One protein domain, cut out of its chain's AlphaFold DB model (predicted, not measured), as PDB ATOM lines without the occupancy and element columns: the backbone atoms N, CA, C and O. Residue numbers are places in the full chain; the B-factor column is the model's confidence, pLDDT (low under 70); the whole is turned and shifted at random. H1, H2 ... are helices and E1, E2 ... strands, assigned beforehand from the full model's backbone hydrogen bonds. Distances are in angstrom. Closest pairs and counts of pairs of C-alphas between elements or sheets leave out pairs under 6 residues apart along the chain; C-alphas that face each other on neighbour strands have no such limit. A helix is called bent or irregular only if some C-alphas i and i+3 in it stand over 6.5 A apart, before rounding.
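What this domain is: This is residues 40 to 58, 95 to 117 and 214 to 297 of the 297 residues of an uncharacterized protein of Crocosphaera watsonii WH 0005 (UniProt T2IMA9). Two lobes stand well separated: in one, the long helix H3 covers one face of a small three-stranded sheet, and in the other, H1 and H4 pack steeply across each other. The unnamed stretch of residues 261 to 274 loops between the lobes, and H5 sticks out from the H1 and H4 lobe, while short H2 and E2 lie beyond the sheet from H3. The printed part has 126 residues, with five named helices and four named strands in the order H1 E1 H2 E2 E3 E4 H3 H4 H5; the sheet, E1 E4 E3, is mixed, as is the class, helices and strands. The whole is loose, with a radius of gyration of the C-alphas of 17.3 A and spans of 46 by 44 by 25 A.

Where its parts are: The sheet holds E1, residues 95 to 97, E3, residues 224 to 228, 13.7 A long, and E4, residues 234 to 239, 16.3 A long. H3, residues 242 to 260, is 26.7 A long and begins at C-alpha 242 (-16.570, 8.311, 0.194). H2 is residues 104 to 107, and E2, residues 115 to 117, pairs with no named strand. H1, residues 40 to 51, is 16.3 A long and begins at C-alpha 40 (-9.944, -0.455, 7.355). H4, residues 275 to 284, is 14.4 A long, and H5, residues 289 to 296, is 11.0 A long and ends at C-alpha 296 (-20.659, -17.437, 6.837).

How they stand to each other: E4 is the inner strand. E1 is parallel to it at 24 degrees, with N 97 and O 235 within hydrogen-bond range at 2.9 A. E3 and E4 form an antiparallel hairpin at 175 degrees, with N 236 and O 227 at 2.8 A. H3 makes two layers with the sheet, a helix on one face, at a height over the sheet of 8.6 A. It lies over E4 and E3 and runs along the strands, at 8 degrees to E4 on the local plane; its closest C-alphas to E4 are Phe 245 and Pro 239, 6.7 A. H3 is irregular, with C-alphas 243 and 246 7.6 A apart, and has a kink of 29 degrees near residue 249. H2 is not on the sheet; its closest C-alphas to E2 are Glu 104 and Leu 116, 7.2 A. H1 and H4 touch at a steep tilt of 62 degrees, opposite ways, the closest C-alphas being Gln 43 and Ala 281, 5.2 A. H3 and H4 are apart, and so are H4 and H5. Every O i to N i+4 pair is within hydrogen-bond range in H1, H4 and H5, and 13 of 15 are in H3; H2 is too short for such a pair.

The domain as a whole: The C-alphas farthest apart, Asp 231 and Asn 297, are 53.3 A apart. Residues 59 to 94 are not printed, a gap of 16.7 A between C-alphas 58 and 95; residues 118 to 213 are not printed, a gap of 10.1 A between C-alphas 117 and 214. The link from H3 to H4 is long, and its residues 261 to 266 stand free. Residues 214 to 223, 239, 266 to 269 and 297 have pLDDT under 70.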
ATOM      1  N   ARG A  40     -11.241  -0.786   6.755       89.81
ATOM      2  CA  ARG A  40      -9.944  -0.455   7.355       89.81
ATOM      3  C   ARG A  40      -9.738   1.046   7.549       89.81
ATOM      4  O   ARG A  40      -9.345   1.466   8.631       89.81
ATOM      5  N   ILE A  41     -10.056   1.857   6.537       92.56
ATOM      6  CA  ILE A  41      -9.982   3.322   6.645       92.56
ATOM      7  C   ILE A  41     -10.858   3.812   7.807       92.56
ATOM      8  O   ILE A  41     -10.413   4.617   8.620       92.56
ATOM      9  N   LEU A  42     -12.092   3.314   7.914       93.50
ATOM     10  CA  LEU A  42     -12.999   3.670   9.005       93.50
ATOM     11  C   LEU A  42     -12.494   3.173  10.370       93.50
ATOM     12  O   LEU A  42     -12.568   3.926  11.338       93.50
ATOM     13  N   GLN A  43     -11.945   1.958  10.457       93.12
ATOM     14  CA  GLN A  43     -11.346   1.406  11.680       93.12
ATOM     15  C   GLN A  43     -10.177   2.271  12.161       93.12
ATOM     16  O   GLN A  43     -10.134   2.633  13.334       93.12
ATOM     17  N   ASP A  44      -9.274   2.671  11.264       92.75
ATOM     18  CA  ASP A  44      -8.136   3.529  11.608       92.75
ATOM     19  C   ASP A  44      -8.609   4.922  12.083       92.75
ATOM     20  O   ASP A  44      -8.084   5.468  13.058       92.75
ATOM     21  N   LEU A  45      -9.655   5.484  11.460       93.62
ATOM     22  CA  LEU A  45     -10.271   6.746  11.897       93.62
ATOM     23  C   LEU A  45     -10.929   6.621  13.281       93.62
ATOM     24  O   LEU A  45     -10.718   7.480  14.140       93.62
ATOM     25  N   VAL A  46     -11.691   5.551  13.525       94.88
ATOM     26  CA  VAL A  46     -12.304   5.268  14.833       94.88
ATOM     27  C   VAL A  46     -11.228   5.053  15.894       94.88
ATOM     28  O   VAL A  46     -11.322   5.631  16.976       94.88
ATOM     29  N   GLY A  47     -10.171   4.297  15.583       93.94
ATOM     30  CA  GLY A  47      -9.031   4.078  16.469       93.94
ATOM     31  C   GLY A  47      -8.331   5.385  16.849       93.94
ATOM     32  O   GLY A  47      -8.089   5.646  18.031       93.94
ATOM     33  N   SER A  48      -8.102   6.262  15.868       92.06
ATOM     34  CA  SER A  48      -7.566   7.606  16.097       92.06
ATOM     35  C   SER A  48      -8.462   8.434  17.027       92.06
ATOM     36  O   SER A  48      -7.971   9.029  17.989       92.06
ATOM     37  N   CYS A  49      -9.782   8.411  16.829       92.31
ATOM     38  CA  CYS A  49     -10.745   9.079  17.711       92.31
ATOM     39  C   CYS A  49     -10.744   8.506  19.140       92.31
ATOM     40  O   CYS A  49     -10.681   9.268  20.108       92.31
ATOM     41  N   LEU A  50     -10.757   7.177  19.290       92.56
ATOM     42  CA  LEU A  50     -10.700   6.494  20.589       92.56
ATOM     43  C   LEU A  50      -9.435   6.871  21.369       92.56
ATOM     44  O   LEU A  50      -9.511   7.154  22.565       92.56
ATOM     45  N   SER A  51      -8.283   6.954  20.691       89.56
ATOM     46  CA  SER A  51      -7.013   7.371  21.309       89.56
ATOM     47  C   SER A  51      -7.052   8.790  21.892       89.56
ATOM     48  O   SER A  51      -6.273   9.124  22.782       89.56
ATOM     49  N   ARG A  52      -7.987   9.620  21.411       88.38
ATOM     50  CA  ARG A  52      -8.207  11.007  21.841       88.38
ATOM     51  C   ARG A  52      -9.369  11.152  22.828       88.38
ATOM     52  O   ARG A  52      -9.775  12.272  23.121       88.38
ATOM     53  N   GLY A  53      -9.901  10.042  23.342       89.69
ATOM     54  CA  GLY A  53     -10.972  10.039  24.343       89.69
ATOM     55  C   GLY A  53     -12.379  10.231  23.774       89.69
ATOM     56  O   GLY A  53     -13.310  10.484  24.539       89.69
ATOM     57  N   VAL A  54     -12.568  10.108  22.455       93.31
ATOM     58  CA  VAL A  54     -13.913  10.107  21.860       93.31
ATOM     59  C   VAL A  54     -14.661   8.857  22.316       93.31
ATOM     60  O   VAL A  54     -14.139   7.746  22.251       93.31
ATOM     61  N   THR A  55     -15.900   9.040  22.768       94.00
ATOM     62  CA  THR A  55     -16.795   7.937  23.122       94.00
ATOM     63  C   THR A  55     -17.681   7.596  21.932       94.00
ATOM     64  O   THR A  55     -18.338   8.478  21.381       94.00
ATOM     65  N   PHE A  56     -17.715   6.319  21.564       94.81
ATOM     66  CA  PHE A  56     -18.638   5.779  20.570       94.81
ATOM     67  C   PHE A  56     -19.721   4.967  21.271       94.81
ATOM     68  O   PHE A  56     -19.435   4.201  22.189       94.81
ATOM     69  N   GLU A  57     -20.958   5.127  20.819       91.81
ATOM     70  CA  GLU A  57     -22.104   4.372  21.308       91.81
ATOM     71  C   GLU A  57     -22.922   3.915  20.101       91.81
ATOM     72  O   GLU A  57     -23.338   4.733  19.279       91.81
ATOM     73  N   THR A  58     -23.105   2.605  19.970       92.12
ATOM     74  CA  THR A  58     -23.884   1.979  18.896       92.12
ATOM     75  C   THR A  58     -25.231   1.514  19.439       92.12
ATOM     76  O   THR A  58     -25.465   1.509  20.647       92.12
ATOM     77  N   PHE A  95     -24.829  19.866  18.159       95.19
ATOM     78  CA  PHE A  95     -25.249  18.591  17.575       95.19
ATOM     79  C   PHE A  95     -24.823  18.508  16.106       95.19
ATOM     80  O   PHE A  95     -25.106  19.412  15.328       95.19
ATOM     81  N   ILE A  96     -24.163  17.422  15.710       94.25
ATOM     82  CA  ILE A  96     -23.711  17.212  14.328       94.25
ATOM     83  C   ILE A  96     -24.473  16.019  13.763       94.25
ATOM     84  O   ILE A  96     -24.306  14.896  14.234       94.25
ATOM     85  N   PHE A  97     -25.308  16.257  12.757       91.44
ATOM     86  CA  PHE A  97     -26.064  15.210  12.079       91.44
ATOM     87  C   PHE A  97     -25.310  14.764  10.828       91.44
ATOM     88  O   PHE A  97     -25.333  15.466   9.823       91.44
ATOM     89  N   ALA A  98     -24.649  13.605  10.897       89.75
ATOM     90  CA  ALA A  98     -23.892  12.992   9.800       89.75
ATOM     91  C   ALA A  98     -24.422  11.586   9.460       89.75
ATOM     92  O   ALA A  98     -23.661  10.627   9.368       89.75
ATOM     93  N   VAL A  99     -25.748  11.451   9.357       80.38
ATOM     94  CA  VAL A  99     -26.438  10.145   9.356       80.38
ATOM     95  C   VAL A  99     -26.576   9.495   7.975       80.38
ATOM     96  O   VAL A  99     -26.889   8.317   7.905       80.38
ATOM     97  N   GLY A 100     -26.310  10.217   6.880       81.12
ATOM     98  CA  GLY A 100     -26.467   9.666   5.530       81.12
ATOM     99  C   GLY A 100     -27.929   9.326   5.221       81.12
ATOM    100  O   GLY A 100     -28.784  10.212   5.217       81.12
ATOM    101  N   GLU A 101     -28.198   8.047   4.964       74.06
ATOM    102  CA  GLU A 101     -29.550   7.499   4.823       74.06
ATOM    103  C   GLU A 101     -30.253   7.471   6.193       74.06
ATOM    104  O   GLU A 101     -29.678   7.024   7.182       74.06
ATOM    105  N   GLY A 102     -31.472   8.014   6.281       77.81
ATOM    106  CA  GLY A 102     -32.170   8.219   7.558       77.81
ATOM    107  C   GLY A 102     -32.067   9.645   8.103       77.81
ATOM    108  O   GLY A 102     -32.397   9.896   9.264       77.81
ATOM    109  N   PHE A 103     -31.630  10.600   7.278       78.25
ATOM    110  CA  PHE A 103     -31.637  12.021   7.622       78.25
ATOM    111  C   PHE A 103     -33.024  12.662   7.479       78.25
ATOM    112  O   PHE A 103     -33.342  13.638   8.161       78.25
ATOM    113  N   GLU A 104     -33.872  12.096   6.621       80.25
ATOM    114  CA  GLU A 104     -35.191  12.610   6.257       80.25
ATOM    115  C   GLU A 104     -36.109  12.920   7.445       80.25
ATOM    116  O   GLU A 104     -36.722  13.993   7.428       80.25
ATOM    117  N   PRO A 105     -36.189  12.076   8.496       84.25
ATOM    118  CA  PRO A 105     -37.029  12.364   9.657       84.25
ATOM    119  C   PRO A 105     -36.648  13.671  10.362       84.25
ATOM    120  O   PRO A 105     -37.504  14.319  10.958       84.25
ATOM    121  N   PHE A 106     -35.379  14.081  10.277       84.88
ATOM    122  CA  PHE A 106     -34.861  15.261  10.968       84.88
ATOM    123  C   PHE A 106     -34.930  16.533  10.119       84.88
ATOM    124  O   PHE A 106     -34.943  17.626  10.679       84.88
ATOM    125  N   LEU A 107     -35.009  16.427   8.787       82.06
ATOM    126  CA  LEU A 107     -34.987  17.585   7.879       82.06
ATOM    127  C   LEU A 107     -36.059  18.625   8.222       82.06
ATOM    128  O   LEU A 107     -35.772  19.820   8.279       82.06
ATOM    129  N   LYS A 108     -37.290  18.162   8.472       83.19
ATOM    130  CA  LYS A 108     -38.430  19.034   8.779       83.19
ATOM    131  C   LYS A 108     -38.248  19.746  10.117       83.19
ATOM    132  O   LYS A 108     -38.428  20.960  10.185       83.19
ATOM    133  N   ASP A 109     -37.876  18.999  11.152       85.88
ATOM    134  CA  ASP A 109     -37.663  19.533  12.499       85.88
ATOM    135  C   ASP A 109     -36.510  20.549  12.520       85.88
ATOM    136  O   ASP A 109     -36.579  21.564  13.209       85.88
ATOM    137  N   LEU A 110     -35.479  20.317  11.704       86.56
ATOM    138  CA  LEU A 110     -34.320  21.198  11.534       86.56
ATOM    139  C   LEU A 110     -34.534  22.307  10.485       86.56
ATOM    140  O   LEU A 110     -33.586  23.018  10.160       86.56
ATOM    141  N   GLN A 111     -35.746  22.447   9.935       83.19
ATOM    142  CA  GLN A 111     -36.114  23.433   8.904       83.19
ATOM    143  C   GLN A 111     -35.196  23.447   7.664       83.19
ATOM    144  O   GLN A 111     -35.078  24.453   6.962       83.19
ATOM    145  N   VAL A 112     -34.572  22.311   7.352       79.38
ATOM    146  CA  VAL A 112     -33.673  22.162   6.208       79.38
ATOM    147  C   VAL A 112     -34.491  22.003   4.925       79.38
ATOM    148  O   VAL A 112     -35.239  21.040   4.759       79.38
ATOM    149  N   ARG A 113     -34.311  22.921   3.967       73.81
ATOM    150  CA  ARG A 113     -35.023  22.933   2.672       73.81
ATOM    151  C   ARG A 113     -34.306  22.139   1.577       73.81
ATOM    152  O   ARG A 113     -34.141  22.623   0.460       73.81
ATOM    153  N   ALA A 114     -33.855  20.931   1.888       72.44
ATOM    154  CA  ALA A 114     -33.115  20.101   0.946       72.44
ATOM    155  C   ALA A 114     -33.878  18.797   0.670       72.44
ATOM    156  O   ALA A 114     -34.378  18.159   1.594       72.44
ATOM    157  N   LYS A 115     -34.001  18.408  -0.608       73.56
ATOM    158  CA  LYS A 115     -34.690  17.171  -1.003       73.56
ATOM    159  C   LYS A 115     -33.677  16.044  -1.166       73.56
ATOM    160  O   LYS A 115     -32.853  16.102  -2.080       73.56
ATOM    161  N   LEU A 116     -33.756  15.025  -0.313       76.00
ATOM    162  CA  LEU A 116     -32.943  13.824  -0.468       76.00
ATOM    163  C   LEU A 116     -33.521  12.952  -1.589       76.00
ATOM    164  O   LEU A 116     -34.719  12.674  -1.628       76.00
ATOM    165  N   LYS A 117     -32.666  12.559  -2.528       78.25
ATOM    166  CA  LYS A 117     -32.917  11.516  -3.515       78.25
ATOM    167  C   LYS A 117     -32.174  10.273  -3.079       78.25
ATOM    168  O   LYS A 117     -30.982  10.332  -2.780       78.25
ATOM    169  N   SER A 214     -30.764  19.795  -5.308       54.94
ATOM    170  CA  SER A 214     -30.992  21.237  -5.248       54.94
ATOM    171  C   SER A 214     -31.737  21.702  -6.500       54.94
ATOM    172  O   SER A 214     -31.428  21.243  -7.599       54.94
ATOM    173  N   GLN A 215     -32.688  22.627  -6.337       51.59
ATOM    174  CA  GLN A 215     -33.327  23.333  -7.457       51.59
ATOM    175  C   GLN A 215     -32.424  24.420  -8.063       51.59
ATOM    176  O   GLN A 215     -32.608  24.800  -9.213       51.59
ATOM    177  N   GLU A 216     -31.422  24.895  -7.322       54.06
ATOM    178  CA  GLU A 216     -30.388  25.780  -7.858       54.06
ATOM    179  C   GLU A 216     -29.343  24.937  -8.608       54.06
ATOM    180  O   GLU A 216     -28.646  24.130  -7.981       54.06
ATOM    181  N   GLU A 217     -29.207  25.134  -9.926       44.53
ATOM    182  CA  GLU A 217     -28.226  24.442 -10.788       44.53
ATOM    183  C   GLU A 217     -26.792  24.491 -10.228       44.53
ATOM    184  O   GLU A 217     -26.024  23.543 -10.392       44.53
ATOM    185  N   GLN A 218     -26.444  25.540  -9.473       44.22
ATOM    186  CA  GLN A 218     -25.119  25.716  -8.859       44.22
ATOM    187  C   GLN A 218     -24.826  24.792  -7.661       44.22
ATOM    188  O   GLN A 218     -23.680  24.690  -7.212       44.22
ATOM    189  N   LYS A 219     -25.838  24.094  -7.134       48.09
ATOM    190  CA  LYS A 219     -25.721  23.200  -5.968       48.09
ATOM    191  C   LYS A 219     -25.813  21.715  -6.326       48.09
ATOM    192  O   LYS A 219     -25.824  20.881  -5.422       48.09
ATOM    193  N   ARG A 220     -25.786  21.353  -7.618       43.28
ATOM    194  CA  ARG A 220     -25.509  19.979  -8.089       43.28
ATOM    195  C   ARG A 220     -24.047  19.606  -7.793       43.28
ATOM    196  O   ARG A 220     -23.223  19.417  -8.682       43.28
ATOM    197  N   ARG A 221     -23.682  19.539  -6.515       52.09
ATOM    198  CA  ARG A 221     -22.362  19.088  -6.087       52.09
ATOM    199  C   ARG A 221     -22.480  17.614  -5.736       52.09
ATOM    200  O   ARG A 221     -22.911  17.265  -4.647       52.09
ATOM    201  N   TYR A 222     -21.995  16.759  -6.635       52.62
ATOM    202  CA  TYR A 222     -21.650  15.353  -6.368       52.62
ATOM    203  C   TYR A 222     -20.634  15.167  -5.214       52.62
ATOM    204  O   TYR A 222     -20.171  14.053  -4.963       52.62
ATOM    205  N   SER A 223     -20.230  16.254  -4.554       65.00
ATOM    206  CA  SER A 223     -19.111  16.318  -3.628       65.00
ATOM    207  C   SER A 223     -19.554  16.064  -2.188       65.00
ATOM    208  O   SER A 223     -19.081  15.100  -1.599       65.00
ATOM    209  N   TYR A 224     -20.425  16.911  -1.623       76.38
ATOM    210  CA  TYR A 224     -20.940  16.856  -0.243       76.38
ATOM    211  C   TYR A 224     -21.790  18.101   0.063       76.38
ATOM    212  O   TYR A 224     -21.746  19.081  -0.688       76.38
ATOM    213  N   TRP A 225     -22.513  18.095   1.185       80.81
ATOM    214  CA  TRP A 225     -23.298  19.234   1.668       80.81
ATOM    215  C   TRP A 225     -23.114  19.442   3.176       80.81
ATOM    216  O   TRP A 225     -23.115  18.480   3.945       80.81
ATOM    217  N   ILE A 226     -22.935  20.699   3.584       86.06
ATOM    218  CA  ILE A 226     -22.841  21.121   4.984       86.06
ATOM    219  C   ILE A 226     -23.774  22.312   5.160       86.06
ATOM    220  O   ILE A 226     -23.608  23.325   4.484       86.06
ATOM    221  N   GLU A 227     -24.718  22.192   6.081       86.12
ATOM    222  CA  GLU A 227     -25.684  23.233   6.417       86.12
ATOM    223  C   GLU A 227     -25.609  23.540   7.894       86.12
ATOM    224  O   GLU A 227     -25.517  22.653   8.745       86.12
ATOM    225  N   SER A 228     -25.597  24.826   8.190       84.88
ATOM    226  CA  SER A 228     -25.440  25.326   9.546       84.88
ATOM    227  C   SER A 228     -25.832  26.787   9.565       84.88
ATOM    228  O   SER A 228     -25.425  27.551   8.689       84.88
ATOM    229  N   ASP A 229     -26.571  27.156  10.595       83.56
ATOM    230  CA  ASP A 229     -26.922  28.531  10.916       83.56
ATOM    231  C   ASP A 229     -26.000  28.985  12.056       83.56
ATOM    232  O   ASP A 229     -25.717  28.208  12.967       83.56
ATOM    233  N   GLU A 230     -25.492  30.213  11.992       83.19
ATOM    234  CA  GLU A 230     -24.623  30.786  13.034       83.19
ATOM    235  C   GLU A 230     -25.346  30.923  14.374       83.19
ATOM    236  O   GLU A 230     -24.730  30.893  15.437       83.19
ATOM    237  N   ASP A 231     -26.668  31.028  14.317       83.62
ATOM    238  CA  ASP A 231     -27.538  31.207  15.463       83.62
ATOM    239  C   ASP A 231     -28.091  29.895  16.043       83.62
ATOM    240  O   ASP A 231     -28.742  29.899  17.100       83.62
ATOM    241  N   SER A 232     -27.837  28.767  15.374       87.62
ATOM    242  CA  SER A 232     -28.249  27.445  15.835       87.62
ATOM    243  C   SER A 232     -27.129  26.730  16.593       87.62
ATOM    244  O   SER A 232     -25.962  27.108  16.581       87.62
ATOM    245  N   ASN A 233     -27.492  25.667  17.312       92.50
ATOM    246  CA  ASN A 233     -26.533  24.774  17.964       92.50
ATOM    247  C   ASN A 233     -26.523  23.389  17.314       92.50
ATOM    248  O   ASN A 233     -26.324  22.372  17.988       92.50
ATOM    249  N   TYR A 234     -26.757  23.342  16.006       92.88
ATOM    250  CA  TYR A 234     -26.617  22.122  15.236       92.88
ATOM    251  C   TYR A 234     -26.042  22.396  13.851       92.88
ATOM    252  O   TYR A 234     -26.139  23.493  13.310       92.88
ATOM    253  N   MET A 235     -25.467  21.359  13.262       92.00
ATOM    254  CA  MET A 235     -25.071  21.357  11.866       92.00
ATOM    255  C   MET A 235     -25.446  20.030  11.227       92.00
ATOM    256  O   MET A 235     -25.450  18.978  11.872       92.00
ATOM    257  N   CYS A 236     -25.733  20.092   9.940       89.44
ATOM    258  CA  CYS A 236     -26.123  18.956   9.137       89.44
ATOM    259  C   CYS A 236     -25.034  18.711   8.104       89.44
ATOM    260  O   CYS A 236     -24.649  19.620   7.372       89.44
ATOM    261  N   VAL A 237     -24.528  17.487   8.054       87.38
ATOM    262  CA  VAL A 237     -23.470  17.070   7.143       87.38
ATOM    263  C   VAL A 237     -23.991  15.877   6.375       87.38
ATOM    264  O   VAL A 237     -24.314  14.850   6.963       87.38
ATOM    265  N   LEU A 238     -24.043  15.995   5.054       77.62
ATOM    266  CA  LEU A 238     -24.277  14.839   4.208       77.62
ATOM    267  C   LEU A 238     -23.048  14.565   3.351       77.62
ATOM    268  O   LEU A 238     -22.672  15.402   2.516       77.62
ATOM    269  N   PRO A 239     -22.383  13.419   3.590       68.88
ATOM    270  CA  PRO A 239     -21.234  13.037   2.799       68.88
ATOM    271  C   PRO A 239     -21.711  12.734   1.376       68.88
ATOM    272  O   PRO A 239     -22.737  12.088   1.181       68.88
ATOM    273  N   GLY A 240     -20.987  13.229   0.372       75.06
ATOM    274  CA  GLY A 240     -21.169  12.765  -1.001       75.06
ATOM    275  C   GLY A 240     -20.427  11.447  -1.201       75.06
ATOM    276  O   GLY A 240     -20.634  10.480  -0.471       75.06
ATOM    277  N   LYS A 241     -19.529  11.386  -2.186       80.44
ATOM    278  CA  LYS A 241     -18.712  10.178  -2.388       80.44
ATOM    279  C   LYS A 241     -17.763   9.956  -1.207       80.44
ATOM    280  O   LYS A 241     -17.204  10.916  -0.679       80.44
ATOM    281  N   PHE A 242     -17.502   8.688  -0.876       85.12
ATOM    282  CA  PHE A 242     -16.570   8.311   0.194       85.12
ATOM    283  C   PHE A 242     -15.207   8.999   0.037       85.12
ATOM    284  O   PHE A 242     -14.690   9.529   1.005       85.12
ATOM    285  N   SER A 243     -14.665   9.114  -1.179       84.88
ATOM    286  CA  SER A 243     -13.377   9.779  -1.431       84.88
ATOM    287  C   SER A 243     -13.298  11.249  -0.985       84.88
ATOM    288  O   SER A 243     -12.200  11.766  -0.807       84.88
ATOM    289  N   PHE A 244     -14.429  11.926  -0.761       85.19
ATOM    290  CA  PHE A 244     -14.457  13.295  -0.239       85.19
ATOM    291  C   PHE A 244     -14.461  13.377   1.291       85.19
ATOM    292  O   PHE A 244     -14.400  14.490   1.813       85.19
ATOM    293  N   PHE A 245     -14.498  12.254   2.023       86.50
ATOM    294  CA  PHE A 245     -14.593  12.267   3.487       86.50
ATOM    295  C   PHE A 245     -13.551  13.174   4.178       86.50
ATOM    296  O   PHE A 245     -13.953  13.880   5.107       86.50
ATOM    297  N   PRO A 246     -12.267  13.264   3.744       88.94
ATOM    298  CA  PRO A 246     -11.297  14.135   4.408       88.94
ATOM    299  C   PRO A 246     -11.649  15.614   4.232       88.94
ATOM    300  O   PRO A 246     -11.606  16.392   5.183       88.94
ATOM    301  N   THR A 247     -12.060  15.997   3.019       88.75
ATOM    302  CA  THR A 247     -12.484  17.363   2.698       88.75
ATOM    303  C   THR A 247     -13.727  17.748   3.490       88.75
ATOM    304  O   THR A 247     -13.777  18.835   4.061       88.75
ATOM    305  N   VAL A 248     -14.715  16.849   3.571       89.25
ATOM    306  CA  VAL A 248     -15.945  17.072   4.347       89.25
ATOM    307  C   VAL A 248     -15.627  17.262   5.822       89.25
ATOM    308  O   VAL A 248     -16.105  18.220   6.425       89.25
ATOM    309  N   ALA A 249     -14.800  16.385   6.393       91.19
ATOM    310  CA  ALA A 249     -14.414  16.455   7.795       91.19
ATOM    311  C   ALA A 249     -13.686  17.767   8.121       91.19
ATOM    312  O   ALA A 249     -14.006  18.410   9.118       91.19
ATOM    313  N   TYR A 250     -12.763  18.206   7.258       91.50
ATOM    314  CA  TYR A 250     -12.056  19.474   7.440       91.50
ATOM    315  C   TYR A 250     -12.997  20.685   7.370       91.50
ATOM    316  O   TYR A 250     -12.962  21.550   8.242       91.50
ATOM    317  N   GLN A 251     -13.877  20.740   6.369       91.62
ATOM    318  CA  GLN A 251     -14.839  21.838   6.225       91.62
ATOM    319  C   GLN A 251     -15.838  21.869   7.391       91.62
ATOM    320  O   GLN A 251     -16.153  22.938   7.913       91.62
ATOM    321  N   ALA A 252     -16.286  20.698   7.853       92.88
ATOM    322  CA  ALA A 252     -17.128  20.591   9.036       92.88
ATOM    323  C   ALA A 252     -16.393  21.093  10.285       92.88
ATOM    324  O   ALA A 252     -16.951  21.884  11.037       92.88
ATOM    325  N   TYR A 253     -15.126  20.710  10.468       92.88
ATOM    326  CA  TYR A 253     -14.290  21.182  11.570       92.88
ATOM    327  C   TYR A 253     -14.166  22.709  11.612       92.88
ATOM    328  O   TYR A 253     -14.385  23.303  12.668       92.88
ATOM    329  N   GLN A 254     -13.897  23.351  10.470       91.81
ATOM    330  CA  GLN A 254     -13.834  24.816  10.387       91.81
ATOM    331  C   GLN A 254     -15.142  25.463  10.860       91.81
ATOM    332  O   GLN A 254     -15.122  26.418  11.632       91.81
ATOM    333  N   ARG A 255     -16.291  24.894  10.478       92.25
ATOM    334  CA  ARG A 255     -17.596  25.398  10.922       92.25
ATOM    335  C   ARG A 255     -17.860  25.144  12.407       92.25
ATOM    336  O   ARG A 255     -18.384  26.028  13.078       92.25
ATOM    337  N   ILE A 256     -17.469  23.983  12.938       93.75
ATOM    338  CA  ILE A 256     -17.563  23.669  14.375       93.75
ATOM    339  C   ILE A 256     -16.764  24.688  15.190       93.75
ATOM    340  O   ILE A 256     -17.252  25.157  16.216       93.75
ATOM    341  N   LYS A 257     -15.570  25.066  14.718       91.69
ATOM    342  CA  LYS A 257     -14.741  26.100  15.343       91.69
ATOM    343  C   LYS A 257     -15.459  27.443  15.410       91.69
ATOM    344  O   LYS A 257     -15.497  28.034  16.479       91.69
ATOM    345  N   THR A 258     -16.092  27.880  14.321       90.00
ATOM    346  CA  THR A 258     -16.898  29.112  14.315       90.00
ATOM    347  C   THR A 258     -18.090  29.043  15.275       90.00
ATOM    348  O   THR A 258     -18.360  30.009  15.974       90.00
ATOM    349  N   LEU A 259     -18.800  27.910  15.330       91.12
ATOM    350  CA  LEU A 259     -20.018  27.769  16.142       91.12
ATOM    351  C   LEU A 259     -19.748  27.638  17.647       91.12
ATOM    352  O   LEU A 259     -20.582  28.025  18.462       91.12
ATOM    353  N   LEU A 260     -18.626  27.023  18.022       92.06
ATOM    354  CA  LEU A 260     -18.275  26.781  19.423       92.06
ATOM    355  C   LEU A 260     -17.259  27.772  19.986       92.06
ATOM    356  O   LEU A 260     -17.116  27.802  21.207       92.06
ATOM    357  N   ASP A 261     -16.571  28.515  19.118       89.75
ATOM    358  CA  ASP A 261     -15.499  29.455  19.449       89.75
ATOM    359  C   ASP A 261     -14.492  28.863  20.451       89.75
ATOM    360  O   ASP A 261     -14.461  29.202  21.635       89.75
ATOM    361  N   PHE A 262     -13.708  27.883  19.987       88.75
ATOM    362  CA  PHE A 262     -12.681  27.236  20.803       88.75
ATOM    363  C   PHE A 262     -11.287  27.382  20.192       88.75
ATOM    364  O   PHE A 262     -11.105  27.369  18.971       88.75
ATOM    365  N   GLU A 263     -10.286  27.463  21.065       85.19
ATOM    366  CA  GLU A 263      -8.881  27.481  20.670       85.19
ATOM    367  C   GLU A 263      -8.402  26.089  20.254       85.19
ATOM    368  O   GLU A 263      -8.669  25.077  20.912       85.19
ATOM    369  N   GLU A 264      -7.660  26.031  19.150       80.69
ATOM    370  CA  GLU A 264      -7.051  24.784  18.711       80.69
ATOM    371  C   GLU A 264      -5.916  24.401  19.653       80.69
ATOM    372  O   GLU A 264      -5.013  25.189  19.935       80.69
ATOM    373  N   THR A 265      -5.927  23.153  20.100       72.00
ATOM    374  CA  THR A 265      -4.792  22.585  20.820       72.00
ATOM    375  C   THR A 265      -3.938  21.807  19.833       72.00
ATOM    376  O   THR A 265      -4.451  20.988  19.065       72.00
ATOM    377  N   GLN A 266      -2.622  22.040  19.837       67.88
ATOM    378  CA  GLN A 266      -1.738  21.176  19.066       67.88
ATOM    379  C   GLN A 266      -1.816  19.753  19.631       67.88
ATOM    380  O   GLN A 266      -1.715  19.570  20.853       67.88
ATOM    381  N   PRO A 267      -2.000  18.730  18.777       65.25
ATOM    382  CA  PRO A 267      -1.939  17.362  19.245       65.25
ATOM    383  C   PRO A 267      -0.564  17.116  19.853       65.25
ATOM    384  O   PRO A 267       0.449  17.286  19.181       65.25
ATOM    385  N   LYS A 268      -0.531  16.699  21.122       59.50
ATOM    386  CA  LYS A 268       0.732  16.447  21.826       59.50
ATOM    387  C   LYS A 268       1.560  15.342  21.160       59.50
ATOM    388  O   LYS A 268       2.777  15.376  21.271       59.50
ATOM    389  N   TYR A 269       0.914  14.400  20.459       66.81
ATOM    390  CA  TYR A 269       1.555  13.262  19.792       66.81
ATOM    391  C   TYR A 269       0.758  12.810  18.555       66.81
ATOM    392  O   TYR A 269      -0.459  13.015  18.474       66.81
ATOM    393  N   ALA A 270       1.442  12.178  17.598       75.44
ATOM    394  CA  ALA A 270       0.802  11.466  16.492       75.44
ATOM    395  C   ALA A 270       0.022  10.242  17.009       75.44
ATOM    396  O   ALA A 270       0.346   9.700  18.066       75.44
ATOM    397  N   PHE A 271      -1.006   9.807  16.271       76.56
ATOM    398  CA  PHE A 271      -1.747   8.593  16.620       76.56
ATOM    399  C   PHE A 271      -0.798   7.390  16.629       76.56
ATOM    400  O   PHE A 271      -0.136   7.108  15.632       76.56
ATOM    401  N   GLN A 272      -0.753   6.693  17.762       76.56
ATOM    402  CA  GLN A 272      -0.102   5.399  17.894       76.56
ATOM    403  C   GLN A 272      -1.177   4.370  18.203       76.56
ATOM    404  O   GLN A 272      -1.853   4.443  19.233       76.56
ATOM    405  N   SER A 273      -1.346   3.431  17.280       76.19
ATOM    406  CA  SER A 273      -2.268   2.325  17.468       76.19
ATOM    407  C   SER A 273      -1.759   1.387  18.564       76.19
ATOM    408  O   SER A 273      -0.552   1.196  18.724       76.19
ATOM    409  N   ASN A 274      -2.675   0.799  19.326       86.75
ATOM    410  CA  ASN A 274      -2.375  -0.308  20.228       86.75
ATOM    411  C   ASN A 274      -3.488  -1.356  20.145       86.75
ATOM    412  O   ASN A 274      -4.617  -1.041  19.769       86.75
ATOM    413  N   LEU A 275      -3.177  -2.591  20.549       88.56
ATOM    414  CA  LEU A 275      -4.063  -3.745  20.367       88.56
ATOM    415  C   LEU A 275      -5.469  -3.545  20.965       88.56
ATOM    416  O   LEU A 275      -6.461  -4.007  20.404       88.56
ATOM    417  N   ASN A 276      -5.579  -2.833  22.091       91.06
ATOM    418  CA  ASN A 276      -6.864  -2.561  22.738       91.06
ATOM    419  C   ASN A 276      -7.717  -1.592  21.902       91.06
ATOM    420  O   ASN A 276      -8.905  -1.829  21.690       91.06
ATOM    421  N   ILE A 277      -7.105  -0.521  21.388       91.19
ATOM    422  CA  ILE A 277      -7.775   0.442  20.506       91.19
ATOM    423  C   ILE A 277      -8.213  -0.233  19.204       91.19
ATOM    424  O   ILE A 277      -9.351  -0.037  18.787       91.19
ATOM    425  N   GLU A 278      -7.355  -1.058  18.602       90.25
ATOM    426  CA  GLU A 278      -7.676  -1.800  17.375       90.25
ATOM    427  C   GLU A 278      -8.849  -2.753  17.584       90.25
ATOM    428  O   GLU A 278      -9.810  -2.731  16.819       90.25
ATOM    429  N   THR A 279      -8.821  -3.528  18.670       91.50
ATOM    430  CA  THR A 279      -9.909  -4.457  19.010       91.50
ATOM    431  C   THR A 279     -11.239  -3.718  19.161       91.50
ATOM    432  O   THR A 279     -12.255  -4.153  18.622       91.50
ATOM    433  N   LYS A 280     -11.239  -2.566  19.845       92.81
ATOM    434  CA  LYS A 280     -12.440  -1.732  19.997       92.81
ATOM    435  C   LYS A 280     -12.904  -1.123  18.676       92.81
ATOM    436  O   LYS A 280     -14.101  -1.103  18.412       92.81
ATOM    437  N   ALA A 281     -11.988  -0.632  17.844       93.50
ATOM    438  CA  ALA A 281     -12.331  -0.072  16.540       93.50
ATOM    439  C   ALA A 281     -12.961  -1.132  15.619       93.50
ATOM    440  O   ALA A 281     -13.981  -0.859  14.987       93.50
ATOM    441  N   ASN A 282     -12.427  -2.355  15.624       90.38
ATOM    442  CA  ASN A 282     -12.964  -3.482  14.859       90.38
ATOM    443  C   ASN A 282     -14.376  -3.890  15.306       90.38
ATOM    444  O   ASN A 282     -15.167  -4.338  14.488       90.38
ATOM    445  N   GLN A 283     -14.722  -3.705  16.584       91.88
ATOM    446  CA  GLN A 283     -16.081  -3.951  17.089       91.88
ATOM    447  C   GLN A 283     -17.082  -2.852  16.696       91.88
ATOM    448  O   GLN A 283     -18.287  -3.094  16.694       91.88
ATOM    449  N   LEU A 284     -16.604  -1.640  16.400       93.44
ATOM    450  CA  LEU A 284     -17.442  -0.475  16.090       93.44
ATOM    451  C   LEU A 284     -17.699  -0.290  14.592       93.44
ATOM    452  O   LEU A 284     -18.658   0.385  14.219       93.44
ATOM    453  N   VAL A 285     -16.845  -0.853  13.739       91.81
ATOM    454  CA  VAL A 285     -16.936  -0.721  12.284       91.81
ATOM    455  C   VAL A 285     -17.298  -2.069  11.682       91.81
ATOM    456  O   VAL A 285     -16.534  -3.024  11.789       91.81
ATOM    457  N   ALA A 286     -18.455  -2.129  11.024       88.12
ATOM    458  CA  ALA A 286     -18.869  -3.310  10.279       88.12
ATOM    459  C   ALA A 286     -17.893  -3.607   9.132       88.12
ATOM    460  O   ALA A 286     -17.366  -2.687   8.492       88.12
ATOM    461  N   GLU A 287     -17.677  -4.890   8.854       86.69
ATOM    462  CA  GLU A 287     -16.883  -5.281   7.700       86.69
ATOM    463  C   GLU A 287     -17.640  -5.086   6.386       86.69
ATOM    464  O   GLU A 287     -18.863  -4.936   6.335       86.69
ATOM    465  N   SER A 288     -16.893  -5.064   5.282       85.44
ATOM    466  CA  SER A 288     -17.525  -5.016   3.961       85.44
ATOM    467  C   SER A 288     -18.368  -6.275   3.714       85.44
ATOM    468  O   SER A 288     -17.936  -7.377   4.050       85.44
ATOM    469  N   TYR A 289     -19.538  -6.127   3.082       85.44
ATOM    470  CA  TYR A 289     -20.474  -7.235   2.833       85.44
ATOM    471  C   TYR A 289     -19.832  -8.510   2.242       85.44
ATOM    472  O   TYR A 289     -20.112  -9.589   2.765       85.44
ATOM    473  N   PRO A 290     -18.913  -8.441   1.250       86.56
ATOM    474  CA  PRO A 290     -18.228  -9.635   0.746       86.56
ATOM    475  C   PRO A 290     -17.518 -10.455   1.833       86.56
ATOM    476  O   PRO A 290     -17.499 -11.676   1.763       86.56
ATOM    477  N   MET A 291     -16.987  -9.812   2.874       85.88
ATOM    478  CA  MET A 291     -16.330 -10.528   3.971       85.88
ATOM    479  C   MET A 291     -17.322 -11.266   4.864       85.88
ATOM    480  O   MET A 291     -17.001 -12.341   5.356       85.88
ATOM    481  N   HIS A 292     -18.535 -10.740   5.040       85.06
ATOM    482  CA  HIS A 292     -19.591 -11.449   5.761       85.06
ATOM    483  C   HIS A 292     -20.020 -12.725   5.035       85.06
ATOM    484  O   HIS A 292     -20.296 -13.726   5.688       85.06
ATOM    485  N   ILE A 293     -20.025 -12.709   3.699       84.44
ATOM    486  CA  ILE A 293     -20.292 -13.899   2.888       84.44
ATOM    487  C   ILE A 293     -19.228 -14.972   3.130       84.44
ATOM    488  O   ILE A 293     -19.568 -16.132   3.341       84.44
ATOM    489  N   PHE A 294     -17.949 -14.592   3.101       82.62
ATOM    490  CA  PHE A 294     -16.851 -15.543   3.284       82.62
ATOM    491  C   PHE A 294     -16.718 -16.040   4.728       82.62
ATOM    492  O   PHE A 294     -16.227 -17.133   4.938       82.62
ATOM    493  N   LEU A 295     -17.182 -15.270   5.715       76.62
ATOM    494  CA  LEU A 295     -17.239 -15.691   7.120       76.62
ATOM    495  C   LEU A 295     -18.398 -16.648   7.434       76.62
ATOM    496  O   LEU A 295     -18.369 -17.318   8.465       76.62
ATOM    497  N   ALA A 296     -19.451 -16.642   6.615       70.44
ATOM    498  CA  ALA A 296     -20.659 -17.437   6.837       70.44
ATOM    499  C   ALA A 296     -20.622 -18.820   6.161       70.44
ATOM    500  O   ALA A 296     -21.493 -19.641   6.447       70.44
ATOM    501  N   ASN A 297     -19.651 -19.054   5.272       57.38
ATOM    502  CA  ASN A 297     -19.442 -20.303   4.532       57.38
ATOM    503  C   ASN A 297     -18.145 -20.980   4.975       57.38
ATOM    504  O   ASN A 297     -18.087 -22.224   4.865       57.38
TER     505      ASN A 297